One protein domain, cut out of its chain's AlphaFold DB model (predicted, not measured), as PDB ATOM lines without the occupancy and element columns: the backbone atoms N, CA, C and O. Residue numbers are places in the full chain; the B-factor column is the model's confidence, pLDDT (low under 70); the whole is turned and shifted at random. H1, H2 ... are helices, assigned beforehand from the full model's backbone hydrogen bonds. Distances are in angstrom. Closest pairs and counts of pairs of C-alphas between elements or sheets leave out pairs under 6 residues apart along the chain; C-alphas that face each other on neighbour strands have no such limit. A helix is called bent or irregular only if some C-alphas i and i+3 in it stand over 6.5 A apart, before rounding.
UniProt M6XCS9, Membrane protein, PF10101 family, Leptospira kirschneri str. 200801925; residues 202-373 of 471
ATOM      1  N   SER A 202     -33.489  34.185 -17.017       85.00
ATOM      2  CA  SER A 202     -33.048  34.033 -18.410       85.00
ATOM      3  C   SER A 202     -33.505  32.693 -19.013       85.00
ATOM      4  O   SER A 202     -32.714  31.898 -19.523       85.00
ATOM      5  N   TYR A 203     -34.810  32.412 -18.953       88.00
ATOM      6  CA  TYR A 203     -35.389  31.132 -19.391       88.00
ATOM      7  C   TYR A 203     -35.196  30.856 -20.887       88.00
ATOM      8  O   TYR A 203     -35.036  29.705 -21.292       88.00
ATOM      9  N   GLN A 204     -35.169  31.909 -21.710       90.00
ATOM     10  CA  GLN A 204     -34.946  31.794 -23.153       90.00
ATOM     11  C   GLN A 204     -33.594  31.146 -23.456       90.00
ATOM     12  O   GLN A 204     -33.489  30.249 -24.293       90.00
ATOM     13  N   PHE A 205     -32.578  31.577 -22.716       86.19
ATOM     14  CA  PHE A 205     -31.230  31.055 -22.805       86.19
ATOM     15  C   PHE A 205     -31.149  29.610 -22.306       86.19
ATOM     16  O   PHE A 205     -30.656  28.744 -23.029       86.19
ATOM     17  N   LEU A 206     -31.688  29.331 -21.112       89.88
ATOM     18  CA  LEU A 206     -31.675  27.990 -20.520       89.88
ATOM     19  C   LEU A 206     -32.303  26.960 -21.466       89.88
ATOM     20  O   LEU A 206     -31.686  25.943 -21.782       89.88
ATOM     21  N   PHE A 207     -33.513  27.233 -21.951       93.06
ATOM     22  CA  PHE A 207     -34.228  26.300 -22.813       93.06
ATOM     23  C   PHE A 207     -33.634  26.209 -24.215       93.06
ATOM     24  O   PHE A 207     -33.549  25.106 -24.750       93.06
ATOM     25  N   GLY A 208     -33.153  27.317 -24.789       91.94
ATOM     26  CA  GLY A 208     -32.427  27.286 -26.061       91.94
ATOM     27  C   GLY A 208     -31.186  26.392 -25.988       91.94
ATOM     28  O   GLY A 208     -30.965  25.548 -26.858       91.94
ATOM     29  N   TYR A 209     -30.423  26.506 -24.901       90.38
ATOM     30  CA  TYR A 209     -29.247  25.680 -24.665       90.38
ATOM     31  C   TYR A 209     -29.591  24.204 -24.403       90.38
ATOM     32  O   TYR A 209     -28.947  23.310 -24.953       90.38
ATOM     33  N   LEU A 210     -30.645  23.910 -23.635       93.94
ATOM     34  CA  LEU A 210     -31.090  22.527 -23.446       93.94
ATOM     35  C   LEU A 210     -31.574  21.905 -24.763       93.94
ATOM     36  O   LEU A 210     -31.187  20.778 -25.070       93.94
ATOM     37  N   VAL A 211     -32.350  22.620 -25.591       95.56
ATOM     38  CA  VAL A 211     -32.713  22.139 -26.941       95.56
ATOM     39  C   VAL A 211     -31.459  21.835 -27.755       95.56
ATOM     40  O   VAL A 211     -31.387  20.786 -28.394       95.56
ATOM     41  N   PHE A 212     -30.449  22.704 -27.702       93.00
ATOM     42  CA  PHE A 212     -29.181  22.482 -28.384       93.00
ATOM     43  C   PHE A 212     -28.500  21.168 -27.950       93.00
ATOM     44  O   PHE A 212     -28.110  20.372 -28.811       93.00
ATOM     45  N   LEU A 213     -28.440  20.870 -26.646       93.56
ATOM     46  CA  LEU A 213     -27.917  19.588 -26.151       93.56
ATOM     47  C   LEU A 213     -28.749  18.387 -26.629       93.56
ATOM     48  O   LEU A 213     -28.192  17.349 -26.997       93.56
ATOM     49  N   ASN A 214     -30.077  18.527 -26.676       94.94
ATOM     50  CA  ASN A 214     -30.966  17.488 -27.200       94.94
ATOM     51  C   ASN A 214     -30.729  17.239 -28.699       94.94
ATOM     52  O   ASN A 214     -30.674  16.084 -29.126       94.94
ATOM     53  N   ILE A 215     -30.517  18.291 -29.497       94.12
ATOM     54  CA  ILE A 215     -30.159  18.171 -30.919       94.12
ATOM     55  C   ILE A 215     -28.810  17.461 -31.073       94.12
ATOM     56  O   ILE A 215     -28.675  16.578 -31.922       94.12
ATOM     57  N   LEU A 216     -27.820  17.796 -30.244       91.81
ATOM     58  CA  LEU A 216     -26.497  17.175 -30.292       91.81
ATOM     59  C   LEU A 216     -26.569  15.666 -30.017       91.81
ATOM     60  O   LEU A 216     -26.064  14.868 -30.815       91.81
ATOM     61  N   LEU A 217     -27.280  15.260 -28.957       91.00
ATOM     62  CA  LEU A 217     -27.530  13.845 -28.668       91.00
ATOM     63  C   LEU A 217     -28.293  13.169 -29.811       91.00
ATOM     64  O   LEU A 217     -27.972  12.040 -30.186       91.00
ATOM     65  N   PHE A 218     -29.299  13.842 -30.369       91.31
ATOM     66  CA  PHE A 218     -30.100  13.321 -31.470       91.31
ATOM     67  C   PHE A 218     -29.246  13.029 -32.711       91.31
ATOM     68  O   PHE A 218     -29.379  11.961 -33.310       91.31
ATOM     69  N   LEU A 219     -28.331  13.933 -33.074       90.25
ATOM     70  CA  LEU A 219     -27.402  13.750 -34.192       90.25
ATOM     71  C   LEU A 219     -26.457  12.564 -33.964       90.25
ATOM     72  O   LEU A 219     -26.257  11.760 -34.878       90.25
ATOM     73  N   ILE A 220     -25.929  12.414 -32.748       86.88
ATOM     74  CA  ILE A 220     -25.058  11.294 -32.363       86.88
ATOM     75  C   ILE A 220     -25.825   9.962 -32.391       86.88
ATOM     76  O   ILE A 220     -25.346   8.961 -32.942       86.88
ATOM     77  N   SER A 221     -27.059   9.968 -31.882       85.31
ATOM     78  CA  SER A 221     -27.935   8.796 -31.784       85.31
ATOM     79  C   SER A 221     -28.321   8.201 -33.141       85.31
ATOM     80  O   SER A 221     -28.749   7.052 -33.211       85.31
ATOM     81  N   ARG A 222     -28.109   8.929 -34.250       84.88
ATOM     82  CA  ARG A 222     -28.279   8.401 -35.618       84.88
ATOM     83  C   ARG A 222     -27.308   7.276 -35.959       84.88
ATOM     84  O   ARG A 222     -27.556   6.515 -36.893       84.88
ATOM     85  N   LYS A 223     -26.158   7.232 -35.284       83.44
ATOM     86  CA  LYS A 223     -25.062   6.306 -35.595       83.44
ATOM     87  C   LYS A 223     -24.737   5.368 -34.441       83.44
ATOM     88  O   LYS A 223     -24.184   4.304 -34.706       83.44
ATOM     89  N   ILE A 224     -25.035   5.752 -33.198       81.88
ATOM     90  CA  ILE A 224     -24.676   4.974 -32.010       81.88
ATOM     91  C   ILE A 224     -25.850   4.975 -31.014       81.88
ATOM     92  O   ILE A 224     -26.294   6.054 -30.629       81.88
ATOM     93  N   PRO A 225     -26.369   3.807 -30.586       79.94
ATOM     94  CA  PRO A 225     -27.567   3.723 -29.750       79.94
ATOM     95  C   PRO A 225     -27.228   3.892 -28.263       79.94
ATOM     96  O   PRO A 225     -27.401   2.978 -27.462       79.94
ATOM     97  N   TRP A 226     -26.721   5.060 -27.876       84.75
ATOM     98  CA  TRP A 226     -26.389   5.348 -26.481       84.75
ATOM     99  C   TRP A 226     -27.653   5.558 -25.642       84.75
ATOM    100  O   TRP A 226     -28.386   6.539 -25.809       84.75
ATOM    101  N   ILE A 227     -27.954   4.594 -24.771       83.19
ATOM    102  CA  ILE A 227     -29.209   4.568 -24.019       83.19
ATOM    103  C   ILE A 227     -29.098   5.283 -22.676       83.19
ATOM    104  O   ILE A 227     -29.997   6.043 -22.324       83.19
ATOM    105  N   VAL A 228     -27.981   5.117 -21.966       88.69
ATOM    106  CA  VAL A 228     -27.751   5.690 -20.634       88.69
ATOM    107  C   VAL A 228     -27.678   7.209 -20.719       88.69
ATOM    108  O   VAL A 228     -28.318   7.913 -19.943       88.69
ATOM    109  N   SER A 229     -26.975   7.730 -21.722       90.75
ATOM    110  CA  SER A 229     -26.914   9.168 -21.998       90.75
ATOM    111  C   SER A 229     -28.272   9.766 -22.371       90.75
ATOM    112  O   SER A 229     -28.559  10.898 -21.987       90.75
ATOM    113  N   SER A 230     -29.134   9.001 -23.057       91.75
ATOM    114  CA  SER A 230     -30.513   9.423 -23.335       91.75
ATOM    115  C   SER A 230     -31.308   9.577 -22.039       91.75
ATOM    116  O   SER A 230     -31.957  10.601 -21.846       91.75
ATOM    117  N   PHE A 231     -31.238   8.588 -21.141       93.12
ATOM    118  CA  PHE A 231     -31.887   8.658 -19.827       93.12
ATOM    119  C   PHE A 231     -31.369   9.829 -19.000       93.12
ATOM    120  O   PHE A 231     -32.161  10.579 -18.434       93.12
ATOM    121  N   PHE A 232     -30.050  10.009 -18.965       94.25
ATOM    122  CA  PHE A 232     -29.428  11.091 -18.220       94.25
ATOM    123  C   PHE A 232     -29.915  12.461 -18.701       94.25
ATOM    124  O   PHE A 232     -30.337  13.284 -17.890       94.25
ATOM    125  N   LEU A 233     -29.936  12.685 -20.021       95.38
ATOM    126  CA  LEU A 233     -30.406  13.947 -20.587       95.38
ATOM    127  C   LEU A 233     -31.912  14.155 -20.369       95.38
ATOM    128  O   LEU A 233     -32.328  15.266 -20.054       95.38
ATOM    129  N   LEU A 234     -32.727  13.101 -20.475       95.94
ATOM    130  CA  LEU A 234     -34.162  13.169 -20.189       95.94
ATOM    131  C   LEU A 234     -34.431  13.597 -18.738       95.94
ATOM    132  O   LEU A 234     -35.209  14.522 -18.506       95.94
ATOM    133  N   ILE A 235     -33.763  12.958 -17.772       96.19
ATOM    134  CA  ILE A 235     -33.893  13.288 -16.347       96.19
ATOM    135  C   ILE A 235     -33.427  14.723 -16.097       96.19
ATOM    136  O   ILE A 235     -34.123  15.478 -15.425       96.19
ATOM    137  N   ALA A 236     -32.290  15.123 -16.672       95.25
ATOM    138  CA  ALA A 236     -31.776  16.480 -16.532       95.25
ATOM    139  C   ALA A 236     -32.747  17.535 -17.079       95.25
ATOM    140  O   ALA A 236     -33.035  18.504 -16.381       95.25
ATOM    141  N   ASN A 237     -33.302  17.329 -18.281       96.38
ATOM    142  CA  ASN A 237     -34.324  18.210 -18.852       96.38
ATOM    143  C   ASN A 237     -35.526  18.345 -17.908       96.38
ATOM    144  O   ASN A 237     -36.001  19.454 -17.684       96.38
ATOM    145  N   PHE A 238     -35.998  17.234 -17.329       96.38
ATOM    146  CA  PHE A 238     -37.140  17.244 -16.415       96.38
ATOM    147  C   PHE A 238     -36.863  17.956 -15.105       96.38
ATOM    148  O   PHE A 238     -37.630  18.828 -14.706       96.38
ATOM    149  N   VAL A 239     -35.747  17.633 -14.465       95.38
ATOM    150  CA  VAL A 239     -35.359  18.237 -13.194       95.38
ATOM    151  C   VAL A 239     -35.115  19.738 -13.359       95.38
ATOM    152  O   VAL A 239     -35.640  20.525 -12.575       95.38
ATOM    153  N   LEU A 240     -34.380  20.155 -14.396       94.12
ATOM    154  CA  LEU A 240     -34.105  21.571 -14.644       94.12
ATOM    155  C   LEU A 240     -35.366  22.355 -14.995       94.12
ATOM    156  O   LEU A 240     -35.560  23.447 -14.464       94.12
ATOM    157  N   TYR A 241     -36.237  21.793 -15.837       95.19
ATOM    158  CA  TYR A 241     -37.523  22.410 -16.136       95.19
ATOM    159  C   TYR A 241     -38.361  22.573 -14.867       95.19
ATOM    160  O   TYR A 241     -38.873  23.656 -14.615       95.19
ATOM    161  N   HIS A 242     -38.468  21.528 -14.043       94.38
ATOM    162  CA  HIS A 242     -39.275  21.558 -12.827       94.38
ATOM    163  C   HIS A 242     -38.754  22.575 -11.802       94.38
ATOM    164  O   HIS A 242     -39.529  23.375 -11.281       94.38
ATOM    165  N   PHE A 243     -37.438  22.606 -11.554       92.25
ATOM    166  CA  PHE A 243     -36.832  23.593 -10.654       92.25
ATOM    167  C   PHE A 243     -37.023  25.028 -11.133       92.25
ATOM    168  O   PHE A 243     -37.270  25.920 -10.320       92.25
ATOM    169  N   TRP A 244     -36.904  25.251 -12.442       92.75
ATOM    170  CA  TRP A 244     -37.196  26.546 -13.035       92.75
ATOM    171  C   TRP A 244     -38.684  26.895 -12.890       92.75
ATOM    172  O   TRP A 244     -39.013  27.989 -12.433       92.75
ATOM    173  N   ALA A 245     -39.574  25.950 -13.201       93.38
ATOM    174  CA  ALA A 245     -41.014  26.156 -13.216       93.38
ATOM    175  C   ALA A 245     -41.535  26.605 -11.847       93.38
ATOM    176  O   ALA A 245     -42.190  27.634 -11.771       93.38
ATOM    177  N   ILE A 246     -41.155  25.928 -10.756       91.00
ATOM    178  CA  ILE A 246     -41.627  26.250  -9.394       91.00
ATOM    179  C   ILE A 246     -41.453  27.734  -9.031       91.00
ATOM    180  O   ILE A 246     -42.265  28.286  -8.295       91.00
ATOM    181  N   LYS A 247     -40.379  28.377  -9.501       88.50
ATOM    182  CA  LYS A 247     -40.054  29.762  -9.125       88.50
ATOM    183  C   LYS A 247     -40.466  30.790 -10.172       88.50
ATOM    184  O   LYS A 247     -40.821  31.908  -9.816       88.50
ATOM    185  N   ASN A 248     -40.373  30.427 -11.448       89.81
ATOM    186  CA  ASN A 248     -40.274  31.400 -12.533       89.81
ATOM    187  C   ASN A 248     -41.360  31.265 -13.603       89.81
ATOM    188  O   ASN A 248     -41.410  32.099 -14.509       89.81
ATOM    189  N   ILE A 249     -42.220  30.246 -13.520       89.56
ATOM    190  CA  ILE A 249     -43.238  29.963 -14.539       89.56
ATOM    191  C   ILE A 249     -44.202  31.144 -14.732       89.56
ATOM    192  O   ILE A 249     -44.398  31.580 -15.866       89.56
ATOM    193  N   ASN A 250     -44.648  31.772 -13.640       88.31
ATOM    194  CA  ASN A 250     -45.570  32.920 -13.630       88.31
ATOM    195  C   ASN A 250     -44.952  34.198 -14.214       88.31
ATOM    196  O   ASN A 250     -45.663  35.109 -14.626       88.31
ATOM    197  N   GLN A 251     -43.621  34.289 -14.214       86.81
ATOM    198  CA  GLN A 251     -42.867  35.457 -14.678       86.81
ATOM    199  C   GLN A 251     -42.310  35.262 -16.095       86.81
ATOM    200  O   GLN A 251     -41.550  36.092 -16.589       86.81
ATOM    201  N   SER A 252     -42.639  34.143 -16.742       87.06
ATOM    202  CA  SER A 252     -42.109  33.762 -18.046       87.06
ATOM    203  C   SER A 252     -43.156  33.883 -19.149       87.06
ATOM    204  O   SER A 252     -44.354  33.735 -18.923       87.06
ATOM    205  N   GLY A 253     -42.706  34.118 -20.381       88.69
ATOM    206  CA  GLY A 253     -43.572  33.984 -21.549       88.69
ATOM    207  C   GLY A 253     -43.826  32.515 -21.899       88.69
ATOM    208  O   GLY A 253     -42.900  31.711 -21.908       88.69
ATOM    209  N   PHE A 254     -45.056  32.188 -22.296       91.62
ATOM    210  CA  PHE A 254     -45.514  30.825 -22.611       91.62
ATOM    211  C   PHE A 254     -44.749  30.121 -23.748       91.62
ATOM    212  O   PHE A 254     -44.489  28.920 -23.689       91.62
ATOM    213  N   ILE A 255     -44.394  30.859 -24.804       94.12
ATOM    214  CA  ILE A 255     -43.972  30.278 -26.089       94.12
ATOM    215  C   ILE A 255     -42.691  29.450 -25.961       94.12
ATOM    216  O   ILE A 255     -42.612  28.359 -26.526       94.12
ATOM    217  N   VAL A 256     -41.679  29.944 -25.243       95.19
ATOM    218  CA  VAL A 256     -40.362  29.288 -25.206       95.19
ATOM    219  C   VAL A 256     -40.363  28.010 -24.358       95.19
ATOM    220  O   VAL A 256     -39.952  26.979 -24.894       95.19
ATOM    221  N   PRO A 257     -40.859  28.007 -23.103       95.00
ATOM    222  CA  PRO A 257     -40.978  26.784 -22.310       95.00
ATOM    223  C   PRO A 257     -41.865  25.745 -23.005       95.00
ATOM    224  O   PRO A 257     -41.484  24.581 -23.123       95.00
ATOM    225  N   PHE A 258     -43.001  26.172 -23.570       94.94
ATOM    226  CA  PHE A 258     -43.894  25.272 -24.300       94.94
ATOM    227  C   PHE A 258     -43.227  24.674 -25.547       94.94
ATOM    228  O   PHE A 258     -43.333  23.471 -25.801       94.94
ATOM    229  N   SER A 259     -42.483  25.479 -26.310       96.50
ATOM    230  CA  SER A 259     -41.723  24.993 -27.470       96.50
ATOM    231  C   SER A 259     -40.638  23.999 -27.057       96.50
ATOM    232  O   SER A 259     -40.478  22.974 -27.713       96.50
ATOM    233  N   PHE A 260     -39.933  24.251 -25.951       97.19
ATOM    234  CA  PHE A 260     -38.922  23.340 -25.410       97.19
ATOM    235  C   PHE A 260     -39.495  21.956 -25.086       97.19
ATOM    236  O   PHE A 260     -38.909  20.952 -25.498       97.19
ATOM    237  N   ILE A 261     -40.649  21.894 -24.412       96.50
ATOM    238  CA  ILE A 261     -41.318  20.632 -24.051       96.50
ATOM    239  C   ILE A 261     -41.638  19.819 -25.311       96.50
ATOM    240  O   ILE A 261     -41.283  18.642 -25.410       96.50
ATOM    241  N   ASN A 262     -42.258  20.462 -26.306       95.50
ATOM    242  CA  ASN A 262     -42.662  19.809 -27.549       95.50
ATOM    243  C   ASN A 262     -41.457  19.373 -28.395       95.50
ATOM    244  O   ASN A 262     -41.404  18.230 -28.848       95.50
ATOM    245  N   ILE A 263     -40.462  20.246 -28.581       96.50
ATOM    246  CA  ILE A 263     -39.255  19.937 -29.361       96.50
ATOM    247  C   ILE A 263     -38.489  18.777 -28.722       96.50
ATOM    248  O   ILE A 263     -38.104  17.842 -29.421       96.50
ATOM    249  N   THR A 264     -38.299  18.800 -27.401       96.06
ATOM    250  CA  THR A 264     -37.564  17.752 -26.678       96.06
ATOM    251  C   THR A 264     -38.270  16.402 -26.785       96.06
ATOM    252  O   THR A 264     -37.641  15.403 -27.143       96.06
ATOM    253  N   TYR A 265     -39.590  16.377 -26.572       95.62
ATOM    254  CA  TYR A 265     -40.402  15.172 -26.743       95.62
ATOM    255  C   TYR A 265     -40.286  14.600 -28.164       95.62
ATOM    256  O   TYR A 265     -40.015  13.406 -28.325       95.62
ATOM    257  N   LEU A 266     -40.418  15.453 -29.189       94.12
ATOM    258  CA  LEU A 266     -40.314  15.053 -30.594       94.12
ATOM    259  C   LEU A 266     -38.916  14.541 -30.955       94.12
ATOM    260  O   LEU A 266     -38.811  13.518 -31.630       94.12
ATOM    261  N   LEU A 267     -37.846  15.201 -30.500       93.94
ATOM    262  CA  LEU A 267     -36.467  14.764 -30.743       93.94
ATOM    263  C   LEU A 267     -36.214  13.368 -30.169       93.94
ATOM    264  O   LEU A 267     -35.649  12.513 -30.859       93.94
ATOM    265  N   PHE A 268     -36.665  13.108 -28.939       92.56
ATOM    266  CA  PHE A 268     -36.497  11.802 -28.312       92.56
ATOM    267  C   PHE A 268     -37.311  10.715 -29.003       92.56
ATOM    268  O   PHE A 268     -36.754   9.672 -29.349       92.56
ATOM    269  N   ILE A 269     -38.596  10.953 -29.259       89.69
ATOM    270  CA  ILE A 269     -39.439   9.958 -29.924       89.69
ATOM    271  C   ILE A 269     -38.965   9.686 -31.349       89.69
ATOM    272  O   ILE A 269     -38.778   8.528 -31.715       89.69
ATOM    273  N   TYR A 270     -38.683  10.725 -32.139       87.38
ATOM    274  CA  TYR A 270     -38.187  10.550 -33.502       87.38
ATOM    275  C   TYR A 270     -36.839   9.820 -33.491       87.38
ATOM    276  O   TYR A 270     -36.610   8.905 -34.286       87.38
ATOM    277  N   GLY A 271     -35.962  10.174 -32.546       82.62
ATOM    278  CA  GLY A 271     -34.683   9.505 -32.332       82.62
ATOM    279  C   GLY A 271     -34.844   8.002 -32.096       82.62
ATOM    280  O   GLY A 271     -34.171   7.183 -32.730       82.62
ATOM    281  N   LYS A 272     -35.777   7.640 -31.210       80.00
ATOM    282  CA  LYS A 272     -36.040   6.258 -30.797       80.00
ATOM    283  C   LYS A 272     -36.856   5.449 -31.810       80.00
ATOM    284  O   LYS A 272     -36.696   4.235 -31.853       80.00
ATOM    285  N   ILE A 273     -37.676   6.090 -32.636       75.00
ATOM    286  CA  ILE A 273     -38.449   5.434 -33.700       75.00
ATOM    287  C   ILE A 273     -37.573   5.129 -34.917       75.00
ATOM    288  O   ILE A 273     -37.595   4.016 -35.427       75.00
ATOM    289  N   PHE A 274     -36.790   6.099 -35.398       70.38
ATOM    290  CA  PHE A 274     -36.145   5.977 -36.711       70.38
ATOM    291  C   PHE A 274     -34.734   5.392 -36.680       70.38
ATOM    292  O   PHE A 274     -34.310   4.770 -37.658       70.38
ATOM    293  N   PHE A 275     -33.986   5.617 -35.600       66.38
ATOM    294  CA  PHE A 275     -32.569   5.248 -35.551       66.38
ATOM    295  C   PHE A 275     -32.301   4.045 -34.649       66.38
ATOM    296  O   PHE A 275     -31.434   3.235 -34.959       66.38
ATOM    297  N   PHE A 276     -33.067   3.887 -33.570       67.94
ATOM    298  CA  PHE A 276     -32.832   2.844 -32.571       67.94
ATOM    299  C   PHE A 276     -33.057   1.407 -33.079       67.94
ATOM    300  O   PHE A 276     -32.159   0.589 -32.872       67.94
ATOM    301  N   PRO A 277     -34.149   1.083 -33.806       62.44
ATOM    302  CA  PRO A 277     -34.397  -0.281 -34.290       62.44
ATOM    303  C   PRO A 277     -33.278  -0.795 -35.209       62.44
ATOM    304  O   PRO A 277     -32.755  -1.891 -35.020       62.44
ATOM    305  N   LYS A 278     -32.796   0.061 -36.126       62.22
ATOM    306  CA  LYS A 278     -31.682  -0.252 -37.044       62.22
ATOM    307  C   LYS A 278     -30.362  -0.533 -36.333       62.22
ATOM    308  O   LYS A 278     -29.507  -1.241 -36.860       62.22
ATOM    309  N   LEU A 279     -30.156   0.076 -35.169       58.91
ATOM    310  CA  LEU A 279     -28.924  -0.067 -34.399       58.91
ATOM    311  C   LEU A 279     -28.980  -1.282 -33.463       58.91
ATOM    312  O   LEU A 279     -27.940  -1.891 -33.220       58.91
ATOM    313  N   LEU A 280     -30.172  -1.670 -32.994       60.06
ATOM    314  CA  LEU A 280     -30.383  -2.874 -32.183       60.06
ATOM    315  C   LEU A 280     -30.242  -4.161 -32.994       60.06
ATOM    316  O   LEU A 280     -29.591  -5.089 -32.526       60.06
ATOM    317  N   GLN A 281     -30.736  -4.182 -34.234       60.25
ATOM    318  CA  GLN A 281     -30.587  -5.336 -35.131       60.25
ATOM    319  C   GLN A 281     -29.113  -5.668 -35.439       60.25
ATOM    320  O   GLN A 281     -28.770  -6.798 -35.771       60.25
ATOM    321  N   LYS A 282     -28.220  -4.681 -35.299       55.34
ATOM    322  CA  LYS A 282     -26.780  -4.810 -35.558       55.34
ATOM    323  C   LYS A 282     -25.951  -5.126 -34.302       55.34
ATOM    324  O   LYS A 282     -24.750  -5.358 -34.414       55.34
ATOM    325  N   SER A 283     -26.546  -5.077 -33.109       56.06
ATOM    326  CA  SER A 283     -25.830  -5.166 -31.832       56.06
ATOM    327  C   SER A 283     -26.005  -6.541 -31.180       56.06
ATOM    328  O   SER A 283     -27.057  -6.826 -30.620       56.06
ATOM    329  N   GLU A 284     -24.934  -7.339 -31.153       49.75
ATOM    330  CA  GLU A 284     -24.851  -8.660 -30.493       49.75
ATOM    331  C   GLU A 284     -25.199  -8.620 -28.983       49.75
ATOM    332  O   GLU A 284     -25.780  -9.559 -28.450       49.75
ATOM    333  N   ASN A 285     -24.951  -7.495 -28.295       53.44
ATOM    334  CA  ASN A 285     -25.284  -7.286 -26.873       53.44
ATOM    335  C   ASN A 285     -26.711  -6.728 -26.672       53.44
ATOM    336  O   ASN A 285     -26.914  -5.643 -26.125       53.44
ATOM    337  N   SER A 286     -27.712  -7.464 -27.157       55.88
ATOM    338  CA  SER A 286     -29.121  -7.035 -27.259       55.88
ATOM    339  C   SER A 286     -29.939  -7.154 -25.952       55.88
ATOM    340  O   SER A 286     -31.011  -6.563 -25.808       55.88
ATOM    341  N   GLY A 287     -29.425  -7.872 -24.949       62.16
ATOM    342  CA  GLY A 287     -30.228  -8.377 -23.828       62.16
ATOM    343  C   GLY A 287     -30.788  -7.356 -22.829       62.16
ATOM    344  O   GLY A 287     -31.743  -7.686 -22.148       62.16
ATOM    345  N   TRP A 288     -30.265  -6.134 -22.713       69.50
ATOM    346  CA  TRP A 288     -30.830  -5.122 -21.793       69.50
ATOM    347  C   TRP A 288     -31.628  -4.032 -22.516       69.50
ATOM    348  O   TRP A 288     -32.516  -3.400 -21.942       69.50
ATOM    349  N   ASN A 289     -31.351  -3.825 -23.802       72.25
ATOM    350  CA  ASN A 289     -31.940  -2.734 -24.569       72.25
ATOM    351  C   ASN A 289     -33.449  -2.907 -24.780       72.25
ATOM    352  O   ASN A 289     -34.163  -1.906 -24.830       72.25
ATOM    353  N   TRP A 290     -33.941  -4.150 -24.837       72.12
ATOM    354  CA  TRP A 290     -35.377  -4.442 -24.932       72.12
ATOM    355  C   TRP A 290     -36.165  -4.027 -23.680       72.12
ATOM    356  O   TRP A 290     -37.356  -3.763 -23.794       72.12
ATOM    357  N   ILE A 291     -35.512  -3.917 -22.514       81.00
ATOM    358  CA  ILE A 291     -36.115  -3.432 -21.260       81.00
ATOM    359  C   ILE A 291     -35.990  -1.910 -21.161       81.00
ATOM    360  O   ILE A 291     -36.942  -1.213 -20.822       81.00
ATOM    361  N   PHE A 292     -34.819  -1.361 -21.482       83.75
ATOM    362  CA  PHE A 292     -34.573   0.074 -21.343       83.75
ATOM    363  C   PHE A 292     -35.326   0.923 -22.374       83.75
ATOM    364  O   PHE A 292     -35.761   2.029 -22.055       83.75
ATOM    365  N   TYR A 293     -35.516   0.418 -23.594       83.44
ATOM    366  CA  TYR A 293     -36.276   1.100 -24.642       83.44
ATOM    367  C   TYR A 293     -37.725   1.440 -24.238       83.44
ATOM    368  O   TYR A 293     -38.090   2.618 -24.308       83.44
ATOM    369  N   PRO A 294     -38.555   0.479 -23.784       87.06
ATOM    370  CA  PRO A 294     -39.931   0.767 -23.400       87.06
ATOM    371  C   PRO A 294     -40.018   1.681 -22.173       87.06
ATOM    372  O   PRO A 294     -40.825   2.609 -22.164       87.06
ATOM    373  N   ILE A 295     -39.142   1.488 -21.178       91.56
ATOM    374  CA  ILE A 295     -39.069   2.356 -19.992       91.56
ATOM    375  C   ILE A 295     -38.776   3.802 -20.405       91.56
ATOM    376  O   ILE A 295     -39.421   4.729 -19.916       91.56
ATOM    377  N   PHE A 296     -37.840   4.001 -21.336       92.00
ATOM    378  CA  PHE A 296     -37.489   5.328 -21.826       92.00
ATOM    379  C   PHE A 296     -38.677   6.033 -22.494       92.00
ATOM    380  O   PHE A 296     -38.920   7.208 -22.230       92.00
ATOM    381  N   LEU A 297     -39.436   5.326 -23.341       91.69
ATOM    382  CA  LEU A 297     -40.607   5.888 -24.026       91.69
ATOM    383  C   LEU A 297     -41.704   6.311 -23.047       91.69
ATOM    384  O   LEU A 297     -42.287   7.387 -23.208       91.69
ATOM    385  N   VAL A 298     -41.963   5.486 -22.028       94.50
ATOM    386  CA  VAL A 298     -42.923   5.807 -20.965       94.50
ATOM    387  C   VAL A 298     -42.456   7.037 -20.197       94.50
ATOM    388  O   VAL A 298     -43.218   7.994 -20.076       94.50
ATOM    389  N   LEU A 299     -41.200   7.060 -19.742       95.88
ATOM    390  CA  LEU A 299     -40.668   8.177 -18.965       95.88
ATOM    391  C   LEU A 299     -40.685   9.483 -19.768       95.88
ATOM    392  O   LEU A 299     -41.144  10.497 -19.258       95.88
ATOM    393  N   ASN A 300     -40.285   9.452 -21.044       95.50
ATOM    394  CA  ASN A 300     -40.335  10.619 -21.928       95.50
ATOM    395  C   ASN A 300     -41.763  11.159 -22.099       95.50
ATOM    396  O   ASN A 300     -41.986  12.368 -22.068       95.50
ATOM    397  N   SER A 301     -42.738  10.262 -22.246       96.25
ATOM    398  CA  SER A 301     -44.147  10.626 -22.417       96.25
ATOM    399  C   SER A 301     -44.759  11.193 -21.137       96.25
ATOM    400  O   SER A 301     -45.483  12.184 -21.193       96.25
ATOM    401  N   LEU A 302     -44.427  10.619 -19.977       96.38
ATOM    402  CA  LEU A 302     -44.839  11.147 -18.675       96.38
ATOM    403  C   LEU A 302     -44.197  12.507 -18.394       96.38
ATOM    404  O   LEU A 302     -44.890  13.425 -17.965       96.38
ATOM    405  N   SER A 303     -42.905  12.669 -18.689       96.94
ATOM    406  CA  SER A 303     -42.219  13.959 -18.585       96.94
ATOM    407  C   SER A 303     -42.874  15.020 -19.474       96.94
ATOM    408  O   SER A 303     -43.125  16.121 -18.997       96.94
ATOM    409  N   PHE A 304     -43.218  14.686 -20.722       97.12
ATOM    410  CA  PHE A 304     -43.965  15.574 -21.621       97.12
ATOM    411  C   PHE A 304     -45.322  15.989 -21.034       97.12
ATOM    412  O   PHE A 304     -45.625  17.180 -20.976       97.12
ATOM    413  N   GLY A 305     -46.112  15.018 -20.560       96.19
ATOM    414  CA  GLY A 305     -47.427  15.275 -19.970       96.19
ATOM    415  C   GLY A 305     -47.354  16.164 -18.734       96.19
ATOM    416  O   GLY A 305     -48.066  17.158 -18.661       96.19
ATOM    417  N   LEU A 306     -46.459  15.849 -17.795       96.06
ATOM    418  CA  LEU A 306     -46.307  16.595 -16.545       96.06
ATOM    419  C   LEU A 306     -45.802  18.022 -16.775       96.06
ATOM    420  O   LEU A 306     -46.396  18.961 -16.254       96.06
ATOM    421  N   MET A 307     -44.734  18.203 -17.562       96.38
ATOM    422  CA  MET A 307     -44.207  19.546 -17.837       96.38
ATOM    423  C   MET A 307     -45.230  20.413 -18.563       96.38
ATOM    424  O   MET A 307     -45.405  21.582 -18.223       96.38
ATOM    425  N   GLY A 308     -45.888  19.847 -19.578       95.75
ATOM    426  CA  GLY A 308     -46.854  20.588 -20.375       95.75
ATOM    427  C   GLY A 308     -48.129  20.900 -19.603       95.75
ATOM    428  O   GLY A 308     -48.625  22.015 -19.722       95.75
ATOM    429  N   TYR A 309     -48.598  19.985 -18.746       94.81
ATOM    430  CA  TYR A 309     -49.694  20.263 -17.820       94.81
ATOM    431  C   TYR A 309     -49.330  21.407 -16.871       94.81
ATOM    432  O   TYR A 309     -50.071  22.373 -16.811       94.81
ATOM    433  N   MET A 310     -48.154  21.375 -16.227       94.00
ATOM    434  CA  MET A 310     -47.695  22.483 -15.372       94.00
ATOM    435  C   MET A 310     -47.650  23.825 -16.126       94.00
ATOM    436  O   MET A 310     -48.071  24.843 -15.587       94.00
ATOM    437  N   GLN A 311     -47.175  23.838 -17.380       94.50
ATOM    438  CA  GLN A 311     -47.132  25.057 -18.200       94.50
ATOM    439  C   GLN A 311     -48.517  25.598 -18.543       94.50
ATOM    440  O   GLN A 311     -48.744  26.809 -18.493       94.50
ATOM    441  N   ILE A 312     -49.415  24.709 -18.961       94.19
ATOM    442  CA  ILE A 312     -50.762  25.066 -19.393       94.19
ATOM    443  C   ILE A 312     -51.600  25.471 -18.189       94.19
ATOM    444  O   ILE A 312     -52.290  26.472 -18.285       94.19
ATOM    445  N   GLU A 313     -51.511  24.753 -17.073       91.38
ATOM    446  CA  GLU A 313     -52.301  25.025 -15.875       91.38
ATOM    447  C   GLU A 313     -52.011  26.419 -15.321       91.38
ATOM    448  O   GLU A 313     -52.935  27.169 -15.028       91.38
ATOM    449  N   GLU A 314     -50.739  26.824 -15.280       90.81
ATOM    450  CA  GLU A 314     -50.391  28.163 -14.804       90.81
ATOM    451  C   GLU A 314     -50.806  29.264 -15.793       90.81
ATOM    452  O   GLU A 314     -51.265  30.336 -15.403       90.81
ATOM    453  N   THR A 315     -50.634  29.028 -17.098       90.19
ATOM    454  CA  THR A 315     -50.854  30.078 -18.112       90.19
ATOM    455  C   THR A 315     -52.329  30.190 -18.520       90.19
ATOM    456  O   THR A 315     -52.854  31.282 -18.736       90.19
ATOM    457  N   TYR A 316     -52.997  29.047 -18.664       91.00
ATOM    458  CA  TYR A 316     -54.364  28.871 -19.149       91.00
ATOM    459  C   TYR A 316     -55.068  27.739 -18.367       91.00
ATOM    460  O   TYR A 316     -55.311  26.672 -18.939       91.00
ATOM    461  N   PRO A 317     -55.477  27.969 -17.103       87.75
ATOM    462  CA  PRO A 317     -55.990  26.919 -16.208       87.75
ATOM    463  C   PRO A 317     -57.125  26.066 -16.799       87.75
ATOM    464  O   PRO A 317     -57.219  24.865 -16.601       87.75
ATOM    465  N   LYS A 318     -57.990  26.659 -17.632       89.56
ATOM    466  CA  LYS A 318     -59.112  25.935 -18.261       89.56
ATOM    467  C   LYS A 318     -58.690  24.937 -19.350       89.56
ATOM    468  O   LYS A 318     -59.527  24.185 -19.848       89.56
ATOM    469  N   LEU A 319     -57.428  24.963 -19.778       93.06
ATOM    470  CA  LEU A 319     -56.909  24.145 -20.872       93.06
ATOM    471  C   LEU A 319     -56.048  22.961 -20.398       93.06
ATOM    472  O   LEU A 319     -55.582  22.214 -21.258       93.06
ATOM    473  N   GLY A 320     -55.877  22.738 -19.086       91.75
ATOM    474  CA  GLY A 320     -55.086  21.625 -18.533       91.75
ATOM    475  C   GLY A 320     -55.494  20.263 -19.111       91.75
ATOM    476  O   GLY A 320     -54.728  19.629 -19.847       91.75
ATOM    477  N   SER A 321     -56.750  19.865 -18.899       91.94
ATOM    478  CA  SER A 321     -57.370  18.674 -19.507       91.94
ATOM    479  C   SER A 321     -57.234  18.604 -21.034       91.94
ATOM    480  O   SER A 321     -56.961  17.534 -21.586       91.94
ATOM    481  N   HIS A 322     -57.363  19.733 -21.737       93.94
ATOM    482  CA  HIS A 322     -57.245  19.793 -23.197       93.94
ATOM    483  C   HIS A 322     -55.824  19.458 -23.665       93.94
ATOM    484  O   HIS A 322     -55.654  18.769 -24.672       93.94
ATOM    485  N   PHE A 323     -54.797  19.893 -22.930       95.19
ATOM    486  CA  PHE A 323     -53.413  19.533 -23.224       95.19
ATOM    487  C   PHE A 323     -53.147  18.039 -23.001       95.19
ATOM    488  O   PHE A 323     -52.494  17.391 -23.822       95.19
ATOM    489  N   ILE A 324     -53.696  17.456 -21.932       95.19
ATOM    490  CA  ILE A 324     -53.577  16.013 -21.694       95.19
ATOM    491  C   ILE A 324     -54.268  15.229 -22.829       95.19
ATOM    492  O   ILE A 324     -53.693  14.270 -23.353       95.19
ATOM    493  N   LEU A 325     -55.450  15.668 -23.284       94.94
ATOM    494  CA  LEU A 325     -56.119  15.093 -24.461       94.94
ATOM    495  C   LEU A 325     -55.297  15.260 -25.740       94.94
ATOM    496  O   LEU A 325     -55.222  14.333 -26.546       94.94
ATOM    497  N   PHE A 326     -54.639  16.404 -25.928       95.12
ATOM    498  CA  PHE A 326     -53.708  16.600 -27.037       95.12
ATOM    499  C   PHE A 326     -52.565  15.572 -26.993       95.12
ATOM    500  O   PHE A 326     -52.260  14.959 -28.017       95.12
ATOM    501  N   GLY A 327     -52.002  15.291 -25.813       95.50
ATOM    502  CA  GLY A 327     -51.031  14.210 -25.618       95.50
ATOM    503  C   GLY A 327     -51.578  12.833 -26.010       95.50
ATOM    504  O   GLY A 327     -50.921  12.090 -26.740       95.50
ATOM    505  N   ALA A 328     -52.813  12.513 -25.613       95.81
ATOM    506  CA  ALA A 328     -53.506  11.296 -26.042       95.81
ATOM    507  C   ALA A 328     -53.622  11.206 -27.580       95.81
ATOM    508  O   ALA A 328     -53.251  10.189 -28.173       95.81
ATOM    509  N   VAL A 329     -54.048  12.282 -28.248       96.06
ATOM    510  CA  VAL A 329     -54.119  12.345 -29.719       96.06
ATOM    511  C   VAL A 329     -52.740  12.148 -30.357       96.06
ATOM    512  O   VAL A 329     -52.624  11.404 -31.333       96.06
ATOM    513  N   LEU A 330     -51.680  12.737 -29.794       94.94
ATOM    514  CA  LEU A 330     -50.310  12.524 -30.267       94.94
ATOM    515  C   LEU A 330     -49.891  11.053 -30.176       94.94
ATOM    516  O   LEU A 330     -49.315  10.532 -31.131       94.94
ATOM    517  N   PHE A 331     -50.198  10.351 -29.082       95.00
ATOM    518  CA  PHE A 331     -49.890   8.921 -28.973       95.00
ATOM    519  C   PHE A 331     -50.654   8.086 -30.008       95.00
ATOM    520  O   PHE A 331     -50.075   7.178 -30.602       95.00
ATOM    521  N   SER A 332     -51.918   8.424 -30.286       94.38
ATOM    522  CA  SER A 332     -52.684   7.800 -31.376       94.38
ATOM    523  C   SER A 332     -52.026   8.033 -32.741       94.38
ATOM    524  O   SER A 332     -51.847   7.096 -33.521       94.38
ATOM    525  N   LEU A 333     -51.576   9.260 -33.005       94.25
ATOM    526  CA  LEU A 333     -50.868   9.613 -34.232       94.25
ATOM    527  C   LEU A 333     -49.538   8.853 -34.365       94.25
ATOM    528  O   LEU A 333     -49.215   8.377 -35.454       94.25
ATOM    529  N   TRP A 334     -48.804   8.657 -33.269       91.94
ATOM    530  CA  TRP A 334     -47.587   7.843 -33.268       91.94
ATOM    531  C   TRP A 334     -47.846   6.372 -33.594       91.94
ATOM    532  O   TRP A 334     -47.072   5.800 -34.359       91.94
ATOM    533  N   ILE A 335     -48.947   5.790 -33.108       91.19
ATOM    534  CA  ILE A 335     -49.377   4.433 -33.489       91.19
ATOM    535  C   ILE A 335     -49.666   4.362 -34.998       91.19
ATOM    536  O   ILE A 335     -49.261   3.422 -35.677       91.19
ATOM    537  N   LEU A 336     -50.346   5.364 -35.563       91.75
ATOM    538  CA  LEU A 336     -50.627   5.394 -37.005       91.75
ATOM    539  C   LEU A 336     -49.342   5.518 -37.837       91.75
ATOM    540  O   LEU A 336     -49.190   4.840 -38.856       91.75
ATOM    541  N   ILE A 337     -48.398   6.357 -37.399       90.19
ATOM    542  CA  ILE A 337     -47.098   6.516 -38.061       90.19
ATOM    543  C   ILE A 337     -46.273   5.231 -37.968       90.19
ATOM    544  O   ILE A 337     -45.664   4.849 -38.970       90.19
ATOM    545  N   SER A 338     -46.249   4.562 -36.811       86.56
ATOM    546  CA  SER A 338     -45.490   3.321 -36.637       86.56
ATOM    547  C   SER A 338     -46.033   2.210 -37.530       86.56
ATOM    548  O   SER A 338     -45.245   1.542 -38.190       86.56
ATOM    549  N   ARG A 339     -47.362   2.092 -37.663       87.38
ATOM    550  CA  ARG A 339     -48.014   1.148 -38.588       87.38
ATOM    551  C   ARG A 339     -47.685   1.424 -40.044       87.38
ATOM    552  O   ARG A 339     -47.335   0.511 -40.778       87.38
ATOM    553  N   LYS A 340     -47.757   2.690 -40.470       87.88
ATOM    554  CA  LYS A 340     -47.418   3.081 -41.850       87.88
ATOM    555  C   LYS A 340     -45.944   2.829 -42.178       87.88
ATOM    556  O   LYS A 340     -45.586   2.696 -43.343       87.88
ATOM    557  N   LYS A 341     -45.084   2.820 -41.162       83.62
ATOM    558  CA  LYS A 341     -43.646   2.584 -41.285       83.62
ATOM    559  C   LYS A 341     -43.234   1.240 -40.679       83.62
ATOM    560  O   LYS A 341     -42.103   1.130 -40.208       83.62
ATOM    561  N   SER A 342     -44.118   0.241 -40.708       81.06
ATOM    562  CA  SER A 342     -43.878  -1.093 -40.142       81.06
ATOM    563  C   SER A 342     -42.585  -1.728 -40.649       81.06
ATOM    564  O   SER A 342     -41.876  -2.345 -39.867       81.06
ATOM    565  N   ASP A 343     -42.225  -1.486 -41.912       78.25
ATOM    566  CA  ASP A 343     -41.028  -2.042 -42.564       78.25
ATOM    567  C   ASP A 343     -39.706  -1.634 -41.888       78.25
ATOM    568  O   ASP A 343     -38.662  -2.236 -42.125       78.25
ATOM    569  N   PHE A 344     -39.724  -0.586 -41.059       72.69
ATOM    570  CA  PHE A 344     -38.550  -0.120 -40.319       72.69
ATOM    571  C   PHE A 344     -38.350  -0.825 -38.971       72.69
ATOM    572  O   PHE A 344     -37.312  -0.609 -38.340       72.69
ATOM    573  N   PHE A 345     -39.322  -1.618 -38.520       70.25
ATOM    574  CA  PHE A 345     -39.330  -2.248 -37.207       70.25
ATOM    575  C   PHE A 345     -39.304  -3.767 -37.322       70.25
ATOM    576  O   PHE A 345     -39.958  -4.350 -38.185       70.25
ATOM    577  N   ASP A 346     -38.635  -4.419 -36.372       75.75
ATOM    578  CA  ASP A 346     -38.926  -5.824 -36.111       75.75
ATOM    579  C   ASP A 346     -40.371  -5.938 -35.578       75.75
ATOM    580  O   ASP A 346     -40.771  -5.111 -34.745       75.75
ATOM    581  N   PRO A 347     -41.150  -6.961 -35.984       78.62
ATOM    582  CA  PRO A 347     -42.549  -7.110 -35.574       78.62
ATOM    583  C   PRO A 347     -42.754  -7.045 -34.054       78.62
ATOM    584  O   PRO A 347     -43.658  -6.369 -33.569       78.62
ATOM    585  N   SER A 348     -41.854  -7.659 -33.283       80.06
ATOM    586  CA  SER A 348     -41.900  -7.644 -31.816       80.06
ATOM    587  C   SER A 348     -41.690  -6.245 -31.221       80.06
ATOM    588  O   SER A 348     -42.361  -5.872 -30.259       80.06
ATOM    589  N   GLN A 349     -40.788  -5.440 -31.791       78.75
ATOM    590  CA  GLN A 349     -40.533  -4.073 -31.329       78.75
ATOM    591  C   GLN A 349     -41.696  -3.144 -31.675       78.75
ATOM    592  O   GLN A 349     -42.066  -2.303 -30.852       78.75
ATOM    593  N   LEU A 350     -42.290  -3.319 -32.859       83.38
ATOM    594  CA  LEU A 350     -43.486  -2.588 -33.270       83.38
ATOM    595  C   LEU A 350     -44.650  -2.876 -32.318       83.38
ATOM    596  O   LEU A 350     -45.295  -1.945 -31.841       83.38
ATOM    597  N   GLU A 351     -44.873  -4.145 -31.968       84.62
ATOM    598  CA  GLU A 351     -45.902  -4.523 -31.001       84.62
ATOM    599  C   GLU A 351     -45.676  -3.894 -29.623       84.62
ATOM    600  O   GLU A 351     -46.618  -3.378 -29.023       84.62
ATOM    601  N   ILE A 352     -44.442  -3.914 -29.105       85.25
ATOM    602  CA  ILE A 352     -44.110  -3.280 -27.820       85.25
ATOM    603  C   ILE A 352     -44.378  -1.772 -27.892       85.25
ATOM    604  O   ILE A 352     -45.014  -1.215 -26.994       85.25
ATOM    605  N   PHE A 353     -43.938  -1.116 -28.967       87.75
ATOM    606  CA  PHE A 353     -44.140   0.312 -29.189       87.75
ATOM    607  C   PHE A 353     -45.630   0.676 -29.227       87.75
ATOM    608  O   PHE A 353     -46.055   1.583 -28.506       87.75
ATOM    609  N   GLU A 354     -46.431  -0.048 -30.014       88.75
ATOM    610  CA  GLU A 354     -47.875   0.175 -30.122       88.75
ATOM    611  C   GLU A 354     -48.589  -0.061 -28.793       88.75
ATOM    612  O   GLU A 354     -49.417   0.758 -28.395       88.75
ATOM    613  N   ARG A 355     -48.248  -1.139 -28.072       89.00
ATOM    614  CA  ARG A 355     -48.835  -1.438 -26.757       89.00
ATOM    615  C   ARG A 355     -48.562  -0.311 -25.762       89.00
ATOM    616  O   ARG A 355     -49.475   0.109 -25.062       89.00
ATOM    617  N   ILE A 356     -47.335   0.212 -25.719       90.94
ATOM    618  CA  ILE A 356     -46.966   1.314 -24.818       90.94
ATOM    619  C   ILE A 356     -47.739   2.582 -25.150       90.94
ATOM    620  O   ILE A 356     -48.331   3.179 -24.256       90.94
ATOM    621  N   HIS A 357     -47.780   2.975 -26.423       92.56
ATOM    622  CA  HIS A 357     -48.510   4.173 -26.838       92.56
ATOM    623  C   HIS A 357     -50.018   4.013 -26.642       92.56
ATOM    624  O   HIS A 357     -50.687   4.989 -26.327       92.56
ATOM    625  N   LEU A 358     -50.553   2.794 -26.749       92.31
ATOM    626  CA  LEU A 358     -51.947   2.500 -26.429       92.31
ATOM    627  C   LEU A 358     -52.225   2.663 -24.930       92.31
ATOM    628  O   LEU A 358     -53.219   3.287 -24.567       92.31
ATOM    629  N   TYR A 359     -51.355   2.160 -24.052       92.00
ATOM    630  CA  TYR A 359     -51.512   2.372 -22.609       92.00
ATOM    631  C   TYR A 359     -51.330   3.842 -22.214       92.00
ATOM    632  O   TYR A 359     -52.074   4.325 -21.365       92.00
ATOM    633  N   LEU A 360     -50.408   4.569 -22.851       95.06
ATOM    634  CA  LEU A 360     -50.239   6.012 -22.656       95.06
ATOM    635  C   LEU A 360     -51.458   6.801 -23.151       95.06
ATOM    636  O   LEU A 360     -51.941   7.670 -22.434       95.06
ATOM    637  N   LEU A 361     -52.002   6.459 -24.325       95.38
ATOM    638  CA  LEU A 361     -53.251   7.007 -24.863       95.38
ATOM    639  C   LEU A 361     -54.400   6.822 -23.868       95.38
ATOM    640  O   LEU A 361     -55.088   7.787 -23.539       95.38
ATOM    641  N   LEU A 362     -54.594   5.597 -23.370       93.12
ATOM    642  CA  LEU A 362     -55.623   5.292 -22.375       93.12
ATOM    643  C   LEU A 362     -55.380   6.072 -21.074       93.12
ATOM    644  O   LEU A 362     -56.292   6.729 -20.583       93.12
ATOM    645  N   GLY A 363     -54.155   6.051 -20.548       93.81
ATOM    646  CA  GLY A 363     -53.792   6.734 -19.307       93.81
ATOM    647  C   GLY A 363     -53.986   8.249 -19.370       93.81
ATOM    648  O   GLY A 363     -54.560   8.823 -18.452       93.81
ATOM    649  N   PHE A 364     -53.581   8.896 -20.466       96.06
ATOM    650  CA  PHE A 364     -53.775  10.336 -20.659       96.06
ATOM    651  C   PHE A 364     -55.248  10.675 -20.881       96.06
ATOM    652  O   PHE A 364     -55.742  11.632 -20.299       96.06
ATOM    653  N   THR A 365     -55.985   9.866 -21.647       94.81
ATOM    654  CA  THR A 365     -57.437  10.056 -21.795       94.81
ATOM    655  C   THR A 365     -58.128  10.005 -20.434       94.81
ATOM    656  O   THR A 365     -58.966  10.848 -20.131       94.81
ATOM    657  N   PHE A 366     -57.739   9.055 -19.581       93.94
ATOM    658  CA  PHE A 366     -58.268   8.966 -18.227       93.94
ATOM    659  C   PHE A 366     -57.877  10.159 -17.358       93.94
ATOM    660  O   PHE A 366     -58.743  10.739 -16.715       93.94
ATOM    661  N   ALA A 367     -56.603  10.551 -17.364       93.88
ATOM    662  CA  ALA A 367     -56.129  11.708 -16.610       93.88
ATOM    663  C   ALA A 367     -56.863  12.994 -17.019       93.88
ATOM    664  O   ALA A 367     -57.281  13.756 -16.156       93.88
ATOM    665  N   ALA A 368     -57.114  13.191 -18.316       93.88
ATOM    666  CA  ALA A 368     -57.905  14.317 -18.796       93.88
ATOM    667  C   ALA A 368     -59.366  14.257 -18.333       93.88
ATOM    668  O   ALA A 368     -59.939  15.281 -17.977       93.88
ATOM    669  N   LEU A 369     -59.976  13.066 -18.322       92.69
ATOM    670  CA  LEU A 369     -61.329  12.884 -17.796       92.69
ATOM    671  C   LEU A 369     -61.398  13.166 -16.290       92.69
ATOM    672  O   LEU A 369     -62.401  13.717 -15.840       92.69
ATOM    673  N   LEU A 370     -60.368  12.791 -15.524       91.50
ATOM    674  CA  LEU A 370     -60.285  13.083 -14.091       91.50
ATOM    675  C   LEU A 370     -60.212  14.586 -13.826       91.50
ATOM    676  O   LEU A 370     -60.894  15.062 -12.929       91.50
ATOM    677  N   ASP A 371     -59.414  15.299 -14.615       89.81
ATOM    678  CA  ASP A 371     -59.238  16.747 -14.503       89.81
ATOM    679  C   ASP A 371     -60.492  17.525 -14.945       89.81
ATOM    680  O   ASP A 371     -60.905  18.486 -14.311       89.81
ATOM    681  N   PHE A 372     -61.158  17.069 -16.008       89.12
ATOM    682  CA  PHE A 372     -62.338  17.739 -16.561       89.12
ATOM    683  C   PHE A 372     -63.625  17.534 -15.743       89.12
ATOM    684  O   PHE A 372     -64.570  18.313 -15.871       89.12
ATOM    685  N   SER A 373     -63.721  16.452 -14.966       88.19
ATOM    686  CA  SER A 373     -65.000  16.005 -14.401       88.19
ATOM    687  C   SER A 373     -65.085  16.224 -12.891       88.19
ATOM    688  O   SER A 373     -64.263  15.712 -12.140       88.19
TER     689      SER A 373
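What this domain is: This is residues 202 to 373 of the 471 residues of the protein "Membrane protein, PF10101 family" of Leptospira kirschneri str. 200801925 (UniProt M6XCS9). Six long helices run roughly side by side in an up-and-down bundle, each against the one before it in the chain, with H5 in the middle. H1, H2 and H3 lie to one side of H5, the hairpin of H6 and H7 lies to the other, and the short H4 is at one end. The printed part has 172 residues with seven named helices, H1 to H7 in chain order, and no named strand; the class is all helix. It is compact, with a radius of gyration of the C-alphas of 16.5 A and spans of 50 by 37 by 24 A.

How they stand to each other: H5, residues 289 to 315, is the hub, touching four helices. It touches H2, residues 227 to 251, at a shallow tilt of 8 degrees, the same way; the closest C-alphas, of Phe 238 and Ser 303, are 6.4 A apart. It touches H3, residues 255 to 274, at Phe 304 and Ile 261, the closest C-alphas at 6.2 A, opposite ways. With residues 305 to 313 alone it touches H6, residues 317 to 340, in a hairpin at a shallow tilt of 30 degrees; the closest C-alphas are those of Glu 313 and Gly 320, 5.1 A apart. With residues 294 to 301 alone it touches H7, residues 347 to 372; the closest C-alphas are those of Val 298 and Ile 356, 7.2 A apart. H6 and H7 form a hairpin with 38 pairs of C-alphas within 8 A, the closest those of Ser 321 and Ala 368 at 4.4 A. H1, residues 203 to 221, is apart from H5 but touches H3, the closest C-alphas being those of Phe 218 and Gly 271, 6.0 A apart. H1 and H2, a hairpin, only just touch, with 3 pairs of C-alphas within 8 A, the closest those of Leu 210 and Asn 237 at 7.1 A. H4, residues 276 to 280, is close to but not clearly touching H5, with the C-alphas of Leu 280 and Asn 289 closest at 7.8 A. Every O i to N i+4 pair is within hydrogen-bond range in H1, H3, H4 and H7; the counts are 18 of 21 in H2, 21 of 23 in H5 and 18 of 20 in H6.

Where its parts are: H5 is 38.4 A long, from C-alpha 289 at (-31.940, -2.734, -24.569). H7 is 37.0 A long and ends at C-alpha 372, (-62.338, 17.739, -16.561); H6 is 36.0 A and H2 35.0 A. H2 and H6 are irregular: C-alphas 247 and 250 are 7.8 A apart, and 318 and 321 are 7.6 A apart. H2 has a kink of 59 degrees near residue 245. H3 is 27.7 A long; H1, 26.6 A, begins at C-alpha 203, (-35.389, 31.132, -19.391).

The domain as a whole: The C-alphas farthest apart, of Gln 251 and Glu 284, are 50.2 A apart. The printed part has no cut, and no link is long. Residues 275 to 288 have pLDDT under 70; the mean of the printed part is 87.9.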